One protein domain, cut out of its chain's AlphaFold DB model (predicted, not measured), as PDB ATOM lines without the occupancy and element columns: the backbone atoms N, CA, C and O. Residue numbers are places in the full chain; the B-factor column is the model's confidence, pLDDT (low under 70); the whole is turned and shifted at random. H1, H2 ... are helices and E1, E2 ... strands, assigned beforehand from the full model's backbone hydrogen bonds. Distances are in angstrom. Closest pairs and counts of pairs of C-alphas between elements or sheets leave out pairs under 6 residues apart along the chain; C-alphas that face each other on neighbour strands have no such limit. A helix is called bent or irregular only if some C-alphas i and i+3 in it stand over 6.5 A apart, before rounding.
ATOM      1  N   LYS A 100      -1.355 -15.497  17.609       95.06
ATOM      2  CA  LYS A 100      -1.489 -14.721  16.363       95.06
ATOM      3  C   LYS A 100      -0.685 -13.423  16.357       95.06
ATOM      4  O   LYS A 100      -0.320 -12.947  15.291       95.06
ATOM      5  N   GLY A 101      -0.453 -12.846  17.528       94.56
ATOM      6  CA  GLY A 101       0.148 -11.532  17.680       94.56
ATOM      7  C   GLY A 101       1.665 -11.529  17.479       94.56
ATOM      8  O   GLY A 101       2.315 -12.575  17.643       94.56
ATOM      9  N   PRO A 102       2.227 -10.349  17.159       95.56
ATOM     10  CA  PRO A 102       3.662 -10.111  17.201       95.56
ATOM     11  C   PRO A 102       4.149 -10.047  18.653       95.56
ATOM     12  O   PRO A 102       3.443  -9.559  19.538       95.56
ATOM     13  N   PHE A 103       5.351 -10.569  18.887       96.25
ATOM     14  CA  PHE A 103       6.002 -10.546  20.193       96.25
ATOM     15  C   PHE A 103       6.877  -9.304  20.342       96.25
ATOM     16  O   PHE A 103       7.649  -8.981  19.437       96.25
ATOM     17  N   HIS A 104       6.818  -8.680  21.513       95.00
ATOM     18  CA  HIS A 104       7.721  -7.611  21.918       95.00
ATOM     19  C   HIS A 104       8.487  -8.027  23.170       95.00
ATOM     20  O   HIS A 104       7.908  -8.540  24.126       95.00
ATOM     21  N   LEU A 105       9.803  -7.830  23.140       92.81
ATOM     22  CA  LEU A 105      10.692  -8.124  24.257       92.81
ATOM     23  C   LEU A 105      10.743  -6.922  25.206       92.81
ATOM     24  O   LEU A 105      11.137  -5.829  24.794       92.81
ATOM     25  N   ASP A 106      10.457  -7.149  26.484       92.19
ATOM     26  CA  ASP A 106      10.458  -6.096  27.502       92.19
ATOM     27  C   ASP A 106      11.761  -6.132  28.296       92.19
ATOM     28  O   ASP A 106      12.593  -5.233  28.183       92.19
ATOM     29  N   GLU A 107      11.995  -7.215  29.036       90.12
ATOM     30  CA  GLU A 107      13.089  -7.304  30.004       90.12
ATOM     31  C   GLU A 107      13.678  -8.715  30.062       90.12
ATOM     32  O   GLU A 107      13.034  -9.710  29.723       90.12
ATOM     33  N   ILE A 108      14.930  -8.803  30.505       88.25
ATOM     34  CA  ILE A 108      15.616 -10.068  30.761       88.25
ATOM     35  C   ILE A 108      16.240  -9.963  32.146       88.25
ATOM     36  O   ILE A 108      17.106  -9.123  32.378       88.25
ATOM     37  N   HIS A 109      15.811 -10.830  33.054       87.06
ATOM     38  CA  HIS A 109      16.378 -10.951  34.389       87.06
ATOM     39  C   HIS A 109      17.240 -12.194  34.491       87.06
ATOM     40  O   HIS A 109      16.876 -13.260  33.993       87.06
ATOM     41  N   THR A 110      18.364 -12.063  35.187       81.69
ATOM     42  CA  THR A 110      19.273 -13.172  35.457       81.69
ATOM     43  C   THR A 110      19.510 -13.357  36.939       81.69
ATOM     44  O   THR A 110      19.550 -12.409  37.721       81.69
ATOM     45  N   ARG A 111      19.644 -14.621  37.338       78.31
ATOM     46  CA  ARG A 111      19.977 -15.014  38.706       78.31
ATOM     47  C   ARG A 111      20.828 -16.277  38.675       78.31
ATOM     48  O   ARG A 111      20.307 -17.376  38.492       78.31
ATOM     49  N   GLY A 112      22.137 -16.129  38.876       75.81
ATOM     50  CA  GLY A 112      23.075 -17.242  38.699       75.81
ATOM     51  C   GLY A 112      23.023 -17.738  37.256       75.81
ATOM     52  O   GLY A 112      23.075 -16.926  36.351       75.81
ATOM     53  N   SER A 113      22.849 -19.038  37.028       73.19
ATOM     54  CA  SER A 113      22.685 -19.620  35.684       73.19
ATOM     55  C   SER A 113      21.263 -19.515  35.119       73.19
ATOM     56  O   SER A 113      20.985 -20.023  34.030       73.19
ATOM     57  N   HIS A 114      20.339 -18.901  35.859       79.69
ATOM     58  CA  HIS A 114      18.943 -18.841  35.471       79.69
ATOM     59  C   HIS A 114      18.565 -17.521  34.816       79.69
ATOM     60  O   HIS A 114      19.052 -16.460  35.193       79.69
ATOM     61  N   VAL A 115      17.618 -17.607  33.886       83.06
ATOM     62  CA  VAL A 115      17.130 -16.488  33.092       83.06
ATOM     63  C   VAL A 115      15.612 -16.469  33.139       83.06
ATOM     64  O   VAL A 115      14.955 -17.504  32.976       83.06
ATOM     65  N   THR A 116      15.053 -15.283  33.329       89.81
ATOM     66  CA  THR A 116      13.639 -15.006  33.123       89.81
ATOM     67  C   THR A 116      13.495 -13.940  32.052       89.81
ATOM     68  O   THR A 116      14.024 -12.842  32.184       89.81
ATOM     69  N   VAL A 117      12.800 -14.284  30.973       91.31
ATOM     70  CA  VAL A 117      12.511 -13.380  29.862       91.31
ATOM     71  C   VAL A 117      11.080 -12.884  29.997       91.31
ATOM     72  O   VAL A 117      10.155 -13.689  30.136       91.31
ATOM     73  N   TYR A 118      10.918 -11.569  29.922       94.44
ATOM     74  CA  TYR A 118       9.639 -10.881  29.928       94.44
ATOM     75  C   TYR A 118       9.384 -10.237  28.570       94.44
ATOM     76  O   TYR A 118      10.286  -9.705  27.920       94.44
ATOM     77  N   GLY A 119       8.135 -10.288  28.144       96.44
ATOM     78  CA  GLY A 119       7.675  -9.644  26.927       96.44
ATOM     79  C   GLY A 119       6.161  -9.597  26.885       96.44
ATOM     80  O   GLY A 119       5.493  -9.955  27.858       96.44
ATOM     81  N   HIS A 120       5.601  -9.240  25.737       97.75
ATOM     82  CA  HIS A 120       4.156  -9.215  25.569       97.75
ATOM     83  C   HIS A 120       3.703  -9.455  24.126       97.75
ATOM     84  O   HIS A 120       4.439  -9.265  23.158       97.75
ATOM     85  N   TYR A 121       2.440  -9.868  24.011       97.62
ATOM     86  CA  TYR A 121       1.646  -9.893  22.788       97.62
ATOM     87  C   TYR A 121       0.472  -8.929  22.961       97.62
ATOM     88  O   TYR A 121      -0.556  -9.295  23.541       97.62
ATOM     89  N   GLY A 122       0.622  -7.685  22.500       95.12
ATOM     90  CA  GLY A 122      -0.349  -6.623  22.780       95.12
ATOM     91  C   GLY A 122      -0.608  -6.487  24.286       95.12
ATOM     92  O   GLY A 122       0.309  -6.258  25.062       95.12
ATOM     93  N   GLU A 123      -1.850  -6.695  24.718       94.50
ATOM     94  CA  GLU A 123      -2.260  -6.609  26.132       94.50
ATOM     95  C   GLU A 123      -1.881  -7.828  27.007       94.50
ATOM     96  O   GLU A 123      -2.205  -7.859  28.197       94.50
ATOM     97  N   VAL A 124      -1.256  -8.866  26.439       97.69
ATOM     98  CA  VAL A 124      -0.945 -10.120  27.145       97.69
ATOM     99  C   VAL A 124       0.544 -10.194  27.458       97.69
ATOM    100  O   VAL A 124       1.351 -10.421  26.563       97.69
ATOM    101  N   GLY A 125       0.896 -10.086  28.737       97.38
ATOM    102  CA  GLY A 125       2.262 -10.287  29.210       97.38
ATOM    103  C   GLY A 125       2.686 -11.754  29.134       97.38
ATOM    104  O   GLY A 125       1.880 -12.665  29.347       97.38
ATOM    105  N   VAL A 126       3.962 -11.975  28.855       97.50
ATOM    106  CA  VAL A 126       4.631 -13.267  28.723       97.50
ATOM    107  C   VAL A 126       5.804 -13.297  29.687       97.50
ATOM    108  O   VAL A 126       6.594 -12.361  29.756       97.50
ATOM    109  N   GLU A 127       5.930 -14.402  30.405       96.31
ATOM    110  CA  GLU A 127       7.033 -14.669  31.316       96.31
ATOM    111  C   GLU A 127       7.553 -16.083  31.052       96.31
ATOM    112  O   GLU A 127       6.807 -17.064  31.162       96.31
ATOM    113  N   VAL A 128       8.831 -16.189  30.698       93.62
ATOM    114  CA  VAL A 128       9.510 -17.465  30.456       93.62
ATOM    115  C   VAL A 128      10.673 -17.589  31.414       93.62
ATOM    116  O   VAL A 128      11.632 -16.831  31.325       93.62
ATOM    117  N   SER A 129      10.601 -18.553  32.327       89.38
ATOM    118  CA  SER A 129      11.595 -18.726  33.387       89.38
ATOM    119  C   SER A 129      12.316 -20.062  33.255       89.38
ATOM    120  O   SER A 129      11.674 -21.114  33.272       89.38
ATOM    121  N   SER A 130      13.651 -20.038  33.239       82.38
ATOM    122  CA  SER A 130      14.474 -21.250  33.282       82.38
ATOM    123  C   SER A 130      14.640 -21.839  34.691       82.38
ATOM    124  O   SER A 130      14.984 -23.015  34.796       82.38
ATOM    125  N   ILE A 131      14.346 -21.079  35.762       78.38
ATOM    126  CA  ILE A 131      14.328 -21.581  37.156       78.38
ATOM    127  C   ILE A 131      13.251 -22.660  37.283       78.38
ATOM    128  O   ILE A 131      13.527 -23.831  37.510       78.38
ATOM    129  N   CYS A 132      12.007 -22.243  37.069       77.00
ATOM    130  CA  CYS A 132      10.826 -23.086  37.221       77.00
ATOM    131  C   CYS A 132      10.381 -23.769  35.915       77.00
ATOM    132  O   CYS A 132       9.357 -24.443  35.905       77.00
ATOM    133  N   ARG A 133      11.125 -23.576  34.816       83.62
ATOM    134  CA  ARG A 133      10.893 -24.188  33.493       83.62
ATOM    135  C   ARG A 133       9.451 -24.048  32.990       83.62
ATOM    136  O   ARG A 133       8.853 -25.025  32.541       83.62
ATOM    137  N   TYR A 134       8.900 -22.837  33.044       88.44
ATOM    138  CA  TYR A 134       7.548 -22.560  32.555       88.44
ATOM    139  C   TYR A 134       7.509 -21.443  31.521       88.44
ATOM    140  O   TYR A 134       8.371 -20.565  31.480       88.44
ATOM    141  N   VAL A 135       6.416 -21.457  30.760       94.25
ATOM    142  CA  VAL A 135       5.916 -20.324  29.985       94.25
ATOM    143  C   VAL A 135       4.573 -19.917  30.579       94.25
ATOM    144  O   VAL A 135       3.683 -20.747  30.779       94.25
ATOM    145  N   LYS A 136       4.434 -18.632  30.887       96.94
ATOM    146  CA  LYS A 136       3.277 -18.071  31.575       96.94
ATOM    147  C   LYS A 136       2.767 -16.857  30.815       96.94
ATOM    148  O   LYS A 136       3.530 -15.950  30.506       96.94
ATOM    149  N   LEU A 137       1.465 -16.840  30.551       97.44
ATOM    150  CA  LEU A 137       0.742 -15.677  30.048       97.44
ATOM    151  C   LEU A 137       0.021 -14.994  31.208       97.44
ATOM    152  O   LEU A 137      -0.573 -15.671  32.055       97.44
ATOM    153  N   LYS A 138       0.024 -13.662  31.226       97.00
ATOM    154  CA  LYS A 138      -0.623 -12.856  32.262       97.00
ATOM    155  C   LYS A 138      -1.390 -11.685  31.653       97.00
ATOM    156  O   LYS A 138      -0.878 -10.990  30.783       97.00
ATOM    157  N   LYS A 139      -2.601 -11.444  32.155       95.62
ATOM    158  CA  LYS A 139      -3.369 -10.220  31.900       95.62
ATOM    159  C   LYS A 139      -4.127  -9.827  33.166       95.62
ATOM    160  O   LYS A 139      -4.975 -10.578  33.648       95.62
ATOM    161  N   GLY A 140      -3.781  -8.675  33.741       91.50
ATOM    162  CA  GLY A 140      -4.262  -8.283  35.068       91.50
ATOM    163  C   GLY A 140      -3.946  -9.355  36.119       91.50
ATOM    164  O   GLY A 140      -2.789  -9.743  36.290       91.50
ATOM    165  N   GLN A 141      -4.986  -9.860  36.788       89.81
ATOM    166  CA  GLN A 141      -4.891 -10.932  37.791       89.81
ATOM    167  C   GLN A 141      -5.006 -12.350  37.197       89.81
ATOM    168  O   GLN A 141      -4.808 -13.336  37.905       89.81
ATOM    169  N   ILE A 142      -5.324 -12.483  35.905       93.12
ATOM    170  CA  ILE A 142      -5.531 -13.786  35.265       93.12
ATOM    171  C   ILE A 142      -4.203 -14.308  34.723       93.12
ATOM    172  O   ILE A 142      -3.483 -13.626  33.991       93.12
ATOM    173  N   VAL A 143      -3.907 -15.559  35.074       94.94
ATOM    174  CA  VAL A 143      -2.703 -16.278  34.659       94.94
ATOM    175  C   VAL A 143      -3.088 -17.541  33.890       94.94
ATOM    176  O   VAL A 143      -4.041 -18.243  34.251       94.94
ATOM    177  N   SER A 144      -2.333 -17.839  32.833       95.31
ATOM    178  CA  SER A 144      -2.366 -19.113  32.115       95.31
ATOM    179  C   SER A 144      -0.949 -19.637  31.943       95.31
ATOM    180  O   SER A 144      -0.154 -19.029  31.232       95.31
ATOM    181  N   TYR A 145      -0.664 -20.812  32.492       95.19
ATOM    182  CA  TYR A 145       0.524 -21.567  32.104       95.19
ATOM    183  C   TYR A 145       0.320 -22.183  30.715       95.19
ATOM    184  O   TYR A 145      -0.817 -22.442  30.289       95.19
ATOM    185  N   VAL A 146       1.419 -22.320  29.979       94.00
ATOM    186  CA  VAL A 146       1.449 -22.855  28.621       94.00
ATOM    187  C   VAL A 146       2.280 -24.129  28.628       94.00
ATOM    188  O   VAL A 146       3.494 -24.091  28.821       94.00
ATOM    189  N   ASP A 147       1.603 -25.248  28.399       89.88
ATOM    190  CA  ASP A 147       2.238 -26.553  28.244       89.88
ATOM    191  C   ASP A 147       2.953 -26.663  26.896       89.88
ATOM    192  O   ASP A 147       2.647 -25.936  25.944       89.88
ATOM    193  N   LYS A 148       3.889 -27.613  26.799       88.44
ATOM    194  CA  LYS A 148       4.603 -27.914  25.552       88.44
ATOM    195  C   LYS A 148       3.615 -28.214  24.418       88.44
ATOM    196  O   LYS A 148       2.657 -28.961  24.590       88.44
ATOM    197  N   GLY A 149       3.875 -27.647  23.242       90.38
ATOM    198  CA  GLY A 149       3.017 -27.754  22.063       90.38
ATOM    199  C   GLY A 149       3.109 -26.507  21.186       90.38
ATOM    200  O   GLY A 149       3.963 -25.652  21.400       90.38
ATOM    201  N   LYS A 150       2.187 -26.360  20.225       93.25
ATOM    202  CA  LYS A 150       2.250 -25.304  19.192       93.25
ATOM    203  C   LYS A 150       2.421 -23.885  19.750       93.25
ATOM    204  O   LYS A 150       3.203 -23.112  19.204       93.25
ATOM    205  N   LEU A 151       1.702 -23.544  20.822       93.94
ATOM    206  CA  LEU A 151       1.787 -22.211  21.427       93.94
ATOM    207  C   LEU A 151       3.116 -22.001  22.160       93.94
ATOM    208  O   LEU A 151       3.748 -20.969  21.975       93.94
ATOM    209  N   TYR A 152       3.552 -22.985  22.950       92.75
ATOM    210  CA  TYR A 152       4.863 -22.963  23.603       92.75
ATOM    211  C   TYR A 152       5.974 -22.758  22.573       92.75
ATOM    212  O   TYR A 152       6.817 -21.881  22.720       92.75
ATOM    213  N   ASP A 153       5.921 -23.524  21.487       90.94
ATOM    214  CA  ASP A 153       6.925 -23.489  20.435       90.94
ATOM    215  C   ASP A 153       6.956 -22.145  19.716       90.94
ATOM    216  O   ASP A 153       8.035 -21.616  19.444       90.94
ATOM    217  N   LYS A 154       5.785 -21.559  19.451       94.25
ATOM    218  CA  LYS A 154       5.705 -20.203  18.912       94.25
ATOM    219  C   LYS A 154       6.367 -19.206  19.861       94.25
ATOM    220  O   LYS A 154       7.245 -18.475  19.426       94.25
ATOM    221  N   ILE A 155       5.995 -19.209  21.143       94.44
ATOM    222  CA  ILE A 155       6.522 -18.257  22.133       94.44
ATOM    223  C   ILE A 155       8.044 -18.360  22.238       94.44
ATOM    224  O   ILE A 155       8.746 -17.355  22.168       94.44
ATOM    225  N   MET A 156       8.571 -19.577  22.343       91.50
ATOM    226  CA  MET A 156      10.012 -19.799  22.405       91.50
ATOM    227  C   MET A 156      10.725 -19.366  21.113       91.50
ATOM    228  O   MET A 156      11.829 -18.820  21.177       91.50
ATOM    229  N   THR A 157      10.101 -19.558  19.946       90.56
ATOM    230  CA  THR A 157      10.637 -19.106  18.648       90.56
ATOM    231  C   THR A 157      10.648 -17.587  18.537       90.56
ATOM    232  O   THR A 157      11.646 -17.013  18.104       90.56
ATOM    233  N   ASP A 158       9.567 -16.936  18.955       93.56
ATOM    234  CA  ASP A 158       9.435 -15.482  18.945       93.56
ATOM    235  C   ASP A 158      10.472 -14.838  19.870       93.56
ATOM    236  O   ASP A 158      11.192 -13.934  19.449       93.56
ATOM    237  N   ILE A 159      10.625 -15.366  21.090       90.94
ATOM    238  CA  ILE A 159      11.663 -14.934  22.034       90.94
ATOM    239  C   ILE A 159      13.047 -15.116  21.419       90.94
ATOM    240  O   ILE A 159      13.831 -14.173  21.389       90.94
ATOM    241  N   SER A 160      13.345 -16.300  20.876       86.06
ATOM    242  CA  SER A 160      14.640 -16.561  20.233       86.06
ATOM    243  C   SER A 160      14.917 -15.560  19.110       86.06
ATOM    244  O   SER A 160      16.017 -15.026  19.006       86.06
ATOM    245  N   THR A 161      13.911 -15.268  18.287       87.62
ATOM    246  CA  THR A 161      14.025 -14.330  17.164       87.62
ATOM    247  C   THR A 161      14.265 -12.905  17.656       87.62
ATOM    248  O   THR A 161      15.174 -12.237  17.162       87.62
ATOM    249  N   ALA A 162      13.521 -12.462  18.672       89.50
ATOM    250  CA  ALA A 162      13.693 -11.149  19.283       89.50
ATOM    251  C   ALA A 162      15.090 -10.987  19.897       89.50
ATOM    252  O   ALA A 162      15.742  -9.973  19.664       89.50
ATOM    253  N   LEU A 163      15.595 -12.003  20.600       83.88
ATOM    254  CA  LEU A 163      16.942 -11.996  21.181       83.88
ATOM    255  C   LEU A 163      18.051 -11.986  20.118       83.88
ATOM    256  O   LEU A 163      19.117 -11.420  20.343       83.88
ATOM    257  N   MET A 164      17.800 -12.573  18.947       82.56
ATOM    258  CA  MET A 164      18.755 -12.601  17.836       82.56
ATOM    259  C   MET A 164      18.751 -11.327  16.979       82.56
ATOM    260  O   MET A 164      19.645 -11.188  16.135       82.56
ATOM    261  N   SER A 165      17.797 -10.412  17.181       83.44
ATOM    262  CA  SER A 165      17.757  -9.096  16.524       83.44
ATOM    263  C   SER A 165      18.903  -8.181  16.997       83.44
ATOM    264  O   SER A 165      19.474  -8.438  18.057       83.44
ATOM    265  N   PRO A 166      19.266  -7.108  16.265       82.44
ATOM    266  CA  PRO A 166      20.314  -6.177  16.699       82.44
ATOM    267  C   PRO A 166      20.066  -5.595  18.099       82.44
ATOM    268  O   PRO A 166      20.956  -5.620  18.947       82.44
ATOM    269  N   GLU A 167      18.837  -5.157  18.377       80.38
ATOM    270  CA  GLU A 167      18.432  -4.636  19.688       80.38
ATOM    271  C   GLU A 167      18.447  -5.721  20.770       80.38
ATOM    272  O   GLU A 167      18.935  -5.498  21.879       80.38
ATOM    273  N   GLY A 168      17.969  -6.922  20.435       78.62
ATOM    274  CA  GLY A 168      18.024  -8.084  21.316       78.62
ATOM    275  C   GLY A 168      19.456  -8.431  21.701       78.62
ATOM    276  O   GLY A 168      19.755  -8.554  22.885       78.62
ATOM    277  N   ARG A 169      20.371  -8.483  20.728       76.00
ATOM    278  CA  ARG A 169      21.799  -8.743  20.954       76.00
ATOM    279  C   ARG A 169      22.442  -7.689  21.849       76.00
ATOM    280  O   ARG A 169      23.239  -8.053  22.703       76.00
ATOM    281  N   LEU A 170      22.079  -6.413  21.715       77.06
ATOM    282  CA  LEU A 170      22.549  -5.365  22.632       77.06
ATOM    283  C   LEU A 170      22.061  -5.598  24.067       77.06
ATOM    284  O   LEU A 170      22.816  -5.390  25.016       77.06
ATOM    285  N   ARG A 171      20.821  -6.066  24.242       74.38
ATOM    286  CA  ARG A 171      20.310  -6.471  25.561       74.38
ATOM    287  C   ARG A 171      21.019  -7.719  26.086       74.38
ATOM    288  O   ARG A 171      21.309  -7.772  27.274       74.38
ATOM    289  N   LEU A 172      21.377  -8.666  25.216       71.50
ATOM    290  CA  LEU A 172      22.208  -9.820  25.575       71.50
ATOM    291  C   LEU A 172      23.629  -9.424  25.976       71.50
ATOM    292  O   LEU A 172      24.191 -10.027  26.869       71.50
ATOM    293  N   LEU A 173      24.224  -8.395  25.378       68.38
ATOM    294  CA  LEU A 173      25.555  -7.937  25.794       68.38
ATOM    295  C   LEU A 173      25.566  -7.375  27.223       68.38
ATOM    296  O   LEU A 173      26.600  -7.401  27.883       68.38
ATOM    297  N   LYS A 174      24.414  -6.911  27.722       65.94
ATOM    298  CA  LYS A 174      24.240  -6.494  29.122       65.94
ATOM    299  C   LYS A 174      24.015  -7.671  30.078       65.94
ATOM    300  O   LYS A 174      24.027  -7.476  31.288       65.94
ATOM    301  N   VAL A 175      23.785  -8.872  29.549       65.06
ATOM    302  CA  VAL A 175      23.340 -10.054  30.286       65.06
ATOM    303  C   VAL A 175      24.197 -11.248  29.862       65.06
ATOM    304  O   VAL A 175      23.946 -11.821  28.811       65.06
ATOM    305  N   ASP A 176      25.205 -11.621  30.661       62.78
ATOM    306  CA  ASP A 176      26.205 -12.658  30.325       62.78
ATOM    307  C   ASP A 176      25.640 -13.823  29.473       62.78
ATOM    308  O   ASP A 176      24.800 -14.623  29.904       62.78
ATOM    309  N   VAL A 177      26.112 -13.879  28.221       57.31
ATOM    310  CA  VAL A 177      25.562 -14.645  27.088       57.31
ATOM    311  C   VAL A 177      25.520 -16.154  27.360       57.31
ATOM    312  O   VAL A 177      24.685 -16.873  26.802       57.31
ATOM    313  N   ASN A 178      26.370 -16.643  28.266       57.38
ATOM    314  CA  ASN A 178      26.453 -18.057  28.634       57.38
ATOM    315  C   ASN A 178      25.149 -18.611  29.239       57.38
ATOM    316  O   ASN A 178      24.907 -19.819  29.186       57.38
ATOM    317  N   GLN A 179      24.270 -17.752  29.761       58.94
ATOM    318  CA  GLN A 179      23.055 -18.166  30.475       58.94
ATOM    319  C   GLN A 179      21.863 -18.481  29.558       58.94
ATOM    320  O   GLN A 179      20.894 -19.120  29.974       58.94
ATOM    321  N   LEU A 180      21.936 -18.102  28.280       63.97
ATOM    322  CA  LEU A 180      20.880 -18.349  27.289       63.97
ATOM    323  C   LEU A 180      21.138 -19.561  26.401       63.97
ATOM    324  O   LEU A 180      20.378 -19.820  25.467       63.97
ATOM    325  N   LYS A 181      22.182 -20.332  26.713       64.62
ATOM    326  CA  LYS A 181      22.587 -21.510  25.944       64.62
ATOM    327  C   LYS A 181      21.421 -22.479  25.721       64.62
ATOM    328  O   LYS A 181      21.188 -22.888  24.593       64.62
ATOM    329  N   TRP A 182      20.592 -22.713  26.742       67.00
ATOM    330  CA  TRP A 182      19.402 -23.567  26.638       67.00
ATOM    331  C   TRP A 182      18.366 -23.073  25.610       67.00
ATOM    332  O   TRP A 182      17.715 -23.882  24.952       67.00
ATOM    333  N   LEU A 183      18.211 -21.754  25.468       65.75
ATOM    334  CA  LEU A 183      17.236 -21.113  24.581       65.75
ATOM    335  C   LEU A 183      17.728 -21.179  23.127       65.75
ATOM    336  O   LEU A 183      16.976 -21.514  22.212       65.75
ATOM    337  N   VAL A 184      19.032 -20.962  22.938       64.50
ATOM    338  CA  VAL A 184      19.725 -21.125  21.653       64.50
ATOM    339  C   VAL A 184      19.753 -22.591  21.212       64.50
ATOM    340  O   VAL A 184      19.484 -22.879  20.046       64.50
ATOM    341  N   ASP A 185      20.036 -23.524  22.122       68.19
ATOM    342  CA  ASP A 185      20.056 -24.964  21.846       68.19
ATOM    343  C   ASP A 185      18.653 -25.472  21.484       68.19
ATOM    344  O   ASP A 185      18.488 -26.206  20.505       68.19
ATOM    345  N   TRP A 186      17.622 -25.002  22.196       66.94
ATOM    346  CA  TRP A 186      16.225 -25.263  21.848       66.94
ATOM    347  C   TRP A 186      15.900 -24.790  20.423       66.94
ATOM    348  O   TRP A 186      15.384 -25.572  19.624       66.94
ATOM    349  N   TYR A 187      16.272 -23.559  20.056       63.47
ATOM    350  CA  TYR A 187      16.058 -23.039  18.701       63.47
ATOM    351  C   TYR A 187      16.800 -23.856  17.628       63.47
ATOM    352  O   TYR A 187      16.221 -24.203  16.595       63.47
ATOM    353  N   LYS A 188      18.071 -24.207  17.871       64.56
ATOM    354  CA  LYS A 188      18.896 -24.988  16.934       64.56
ATOM    355  C   LYS A 188      18.330 -26.387  16.689       64.56
ATOM    356  O   LYS A 188      18.223 -26.783  15.532       64.56
ATOM    357  N   SER A 189      17.894 -27.086  17.740       64.94
ATOM    358  CA  SER A 189      17.306 -28.434  17.633       64.94
ATOM    359  C   SER A 189      16.053 -28.512  16.751       64.94
ATOM    360  O   SER A 189      15.741 -29.573  16.216       64.94
ATOM    361  N   ARG A 190      15.345 -27.391  16.560       60.69
ATOM    362  CA  ARG A 190      14.164 -27.312  15.688       60.69
ATOM    363  C   ARG A 190      14.452 -26.877  14.259       60.69
ATOM    364  O   ARG A 190      13.610 -27.084  13.393       60.69
ATOM    365  N   LYS A 191      15.615 -26.281  13.991       53.75
ATOM    366  CA  LYS A 191      16.015 -25.909  12.626       53.75
ATOM    367  C   LYS A 191      16.527 -27.095  11.803       53.75
ATOM    368  O   LYS A 191      16.518 -27.007  10.583       53.75
ATOM    369  N   THR A 192      16.931 -28.189  12.444       46.38
ATOM    370  CA  THR A 192      17.476 -29.401  11.801       46.38
ATOM    371  C   THR A 192      16.429 -30.363  11.231       46.38
ATOM    372  O   THR A 192      16.781 -31.454  10.801       46.38
ATOM    373  N   THR A 193      15.149 -29.990  11.197       43.59
ATOM    374  CA  THR A 193      14.098 -30.733  10.478       43.59
ATOM    375  C   THR A 193      13.545 -29.858   9.354       43.59
ATOM    376  O   THR A 193      12.515 -29.200   9.497       43.59
TER     377      THR A 193
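Overview. This is residues 100 to 193 of the 194 residues of an uncharacterized protein of Candidatus Bathyarchaeota archaeon (UniProt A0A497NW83). One twisted sheet of five antiparallel strands makes a wall, and H1 crosses one face of it, with the other face bare. H2 turns off at a corner from the end of H1 beside E1, and H3 starts near the ends of E1 and E2 and then packs on H1 with residues 183 to 187. The printed part has 94 residues, with five named strands followed by three named helices; the sheet runs E1 E2 E3 E4 E5, and the class is mixed, helices and strands. The whole is compact, with a radius of gyration of the C-alphas of 12.8 A and spans of 33 by 32 by 25 A.

Along the chain. Find C-alpha 104 at (7.721, -7.611, 21.918); from there E1, residues 104 to 111, runs 22.1 A. Next come E2, residues 114 to 121, at 23.2 A, E3, residues 124 to 129, at 16.4 A, E4, residues 134 to 139, at 16.5 A, and E5, residues 142 to 146, at 13.2 A. Look for C-alpha 150 at (2.250, -25.304, 19.192), where H1 begins; it covers residues 150 to 164 over 20.9 A. H2, residues 166 to 173, measures 10.6 A, and H3, residues 177 to 191, measures 20.7 A and ends at C-alpha 191, (16.015, -25.909, 12.626). H3 is irregular: C-alphas 179 and 182 are 7.6 A apart.

Arrangement. The strands form a meander, each the antiparallel neighbour of the one before, and each such pair is a hairpin. Look for N 109 and O 116 at 2.8 A between E1 and E2, N 119 and O 126 at 3.0 A between E2 and E3, N 127 and O 136 at 2.9 A between E3 and E4, and N 144 and O 137 at 2.9 A between E4 and E5, each within hydrogen-bond range. With H1, H2 and H3 on one face, the domain has two layers, a sheet and its helices. H1 is on the sheet at a height of 9.4 A, only just over E2 and E3 with 3 of its C-alphas falling on each, and runs across the strands, at 76 degrees to E2 on the local plane. The closest C-alphas of H1 and E1 are those of Ala 162 and Leu 105, 6.5 A apart. H2 touches H1 only at the corner, about perpendicular at 83 degrees, with Gly 168 and Ala 162 the closest C-alphas at 5.7 A. H3 touches H1 at a steep tilt of 53 degrees, opposite ways, with Tyr 187 and Thr 157 the closest C-alphas at 6.7 A. In H1 and H2 every O i to N i+4 pair is within hydrogen-bond range; in H3, 7 of 11 are.

Size, cuts and confidence. The C-alphas farthest apart, those of Gln 141 and Thr 192, are 38.9 A apart. The printed part has no cut, and its seven links between named elements are tight. The mean pLDDT of the printed part is 83.1; residues 173 to 193 are under 70.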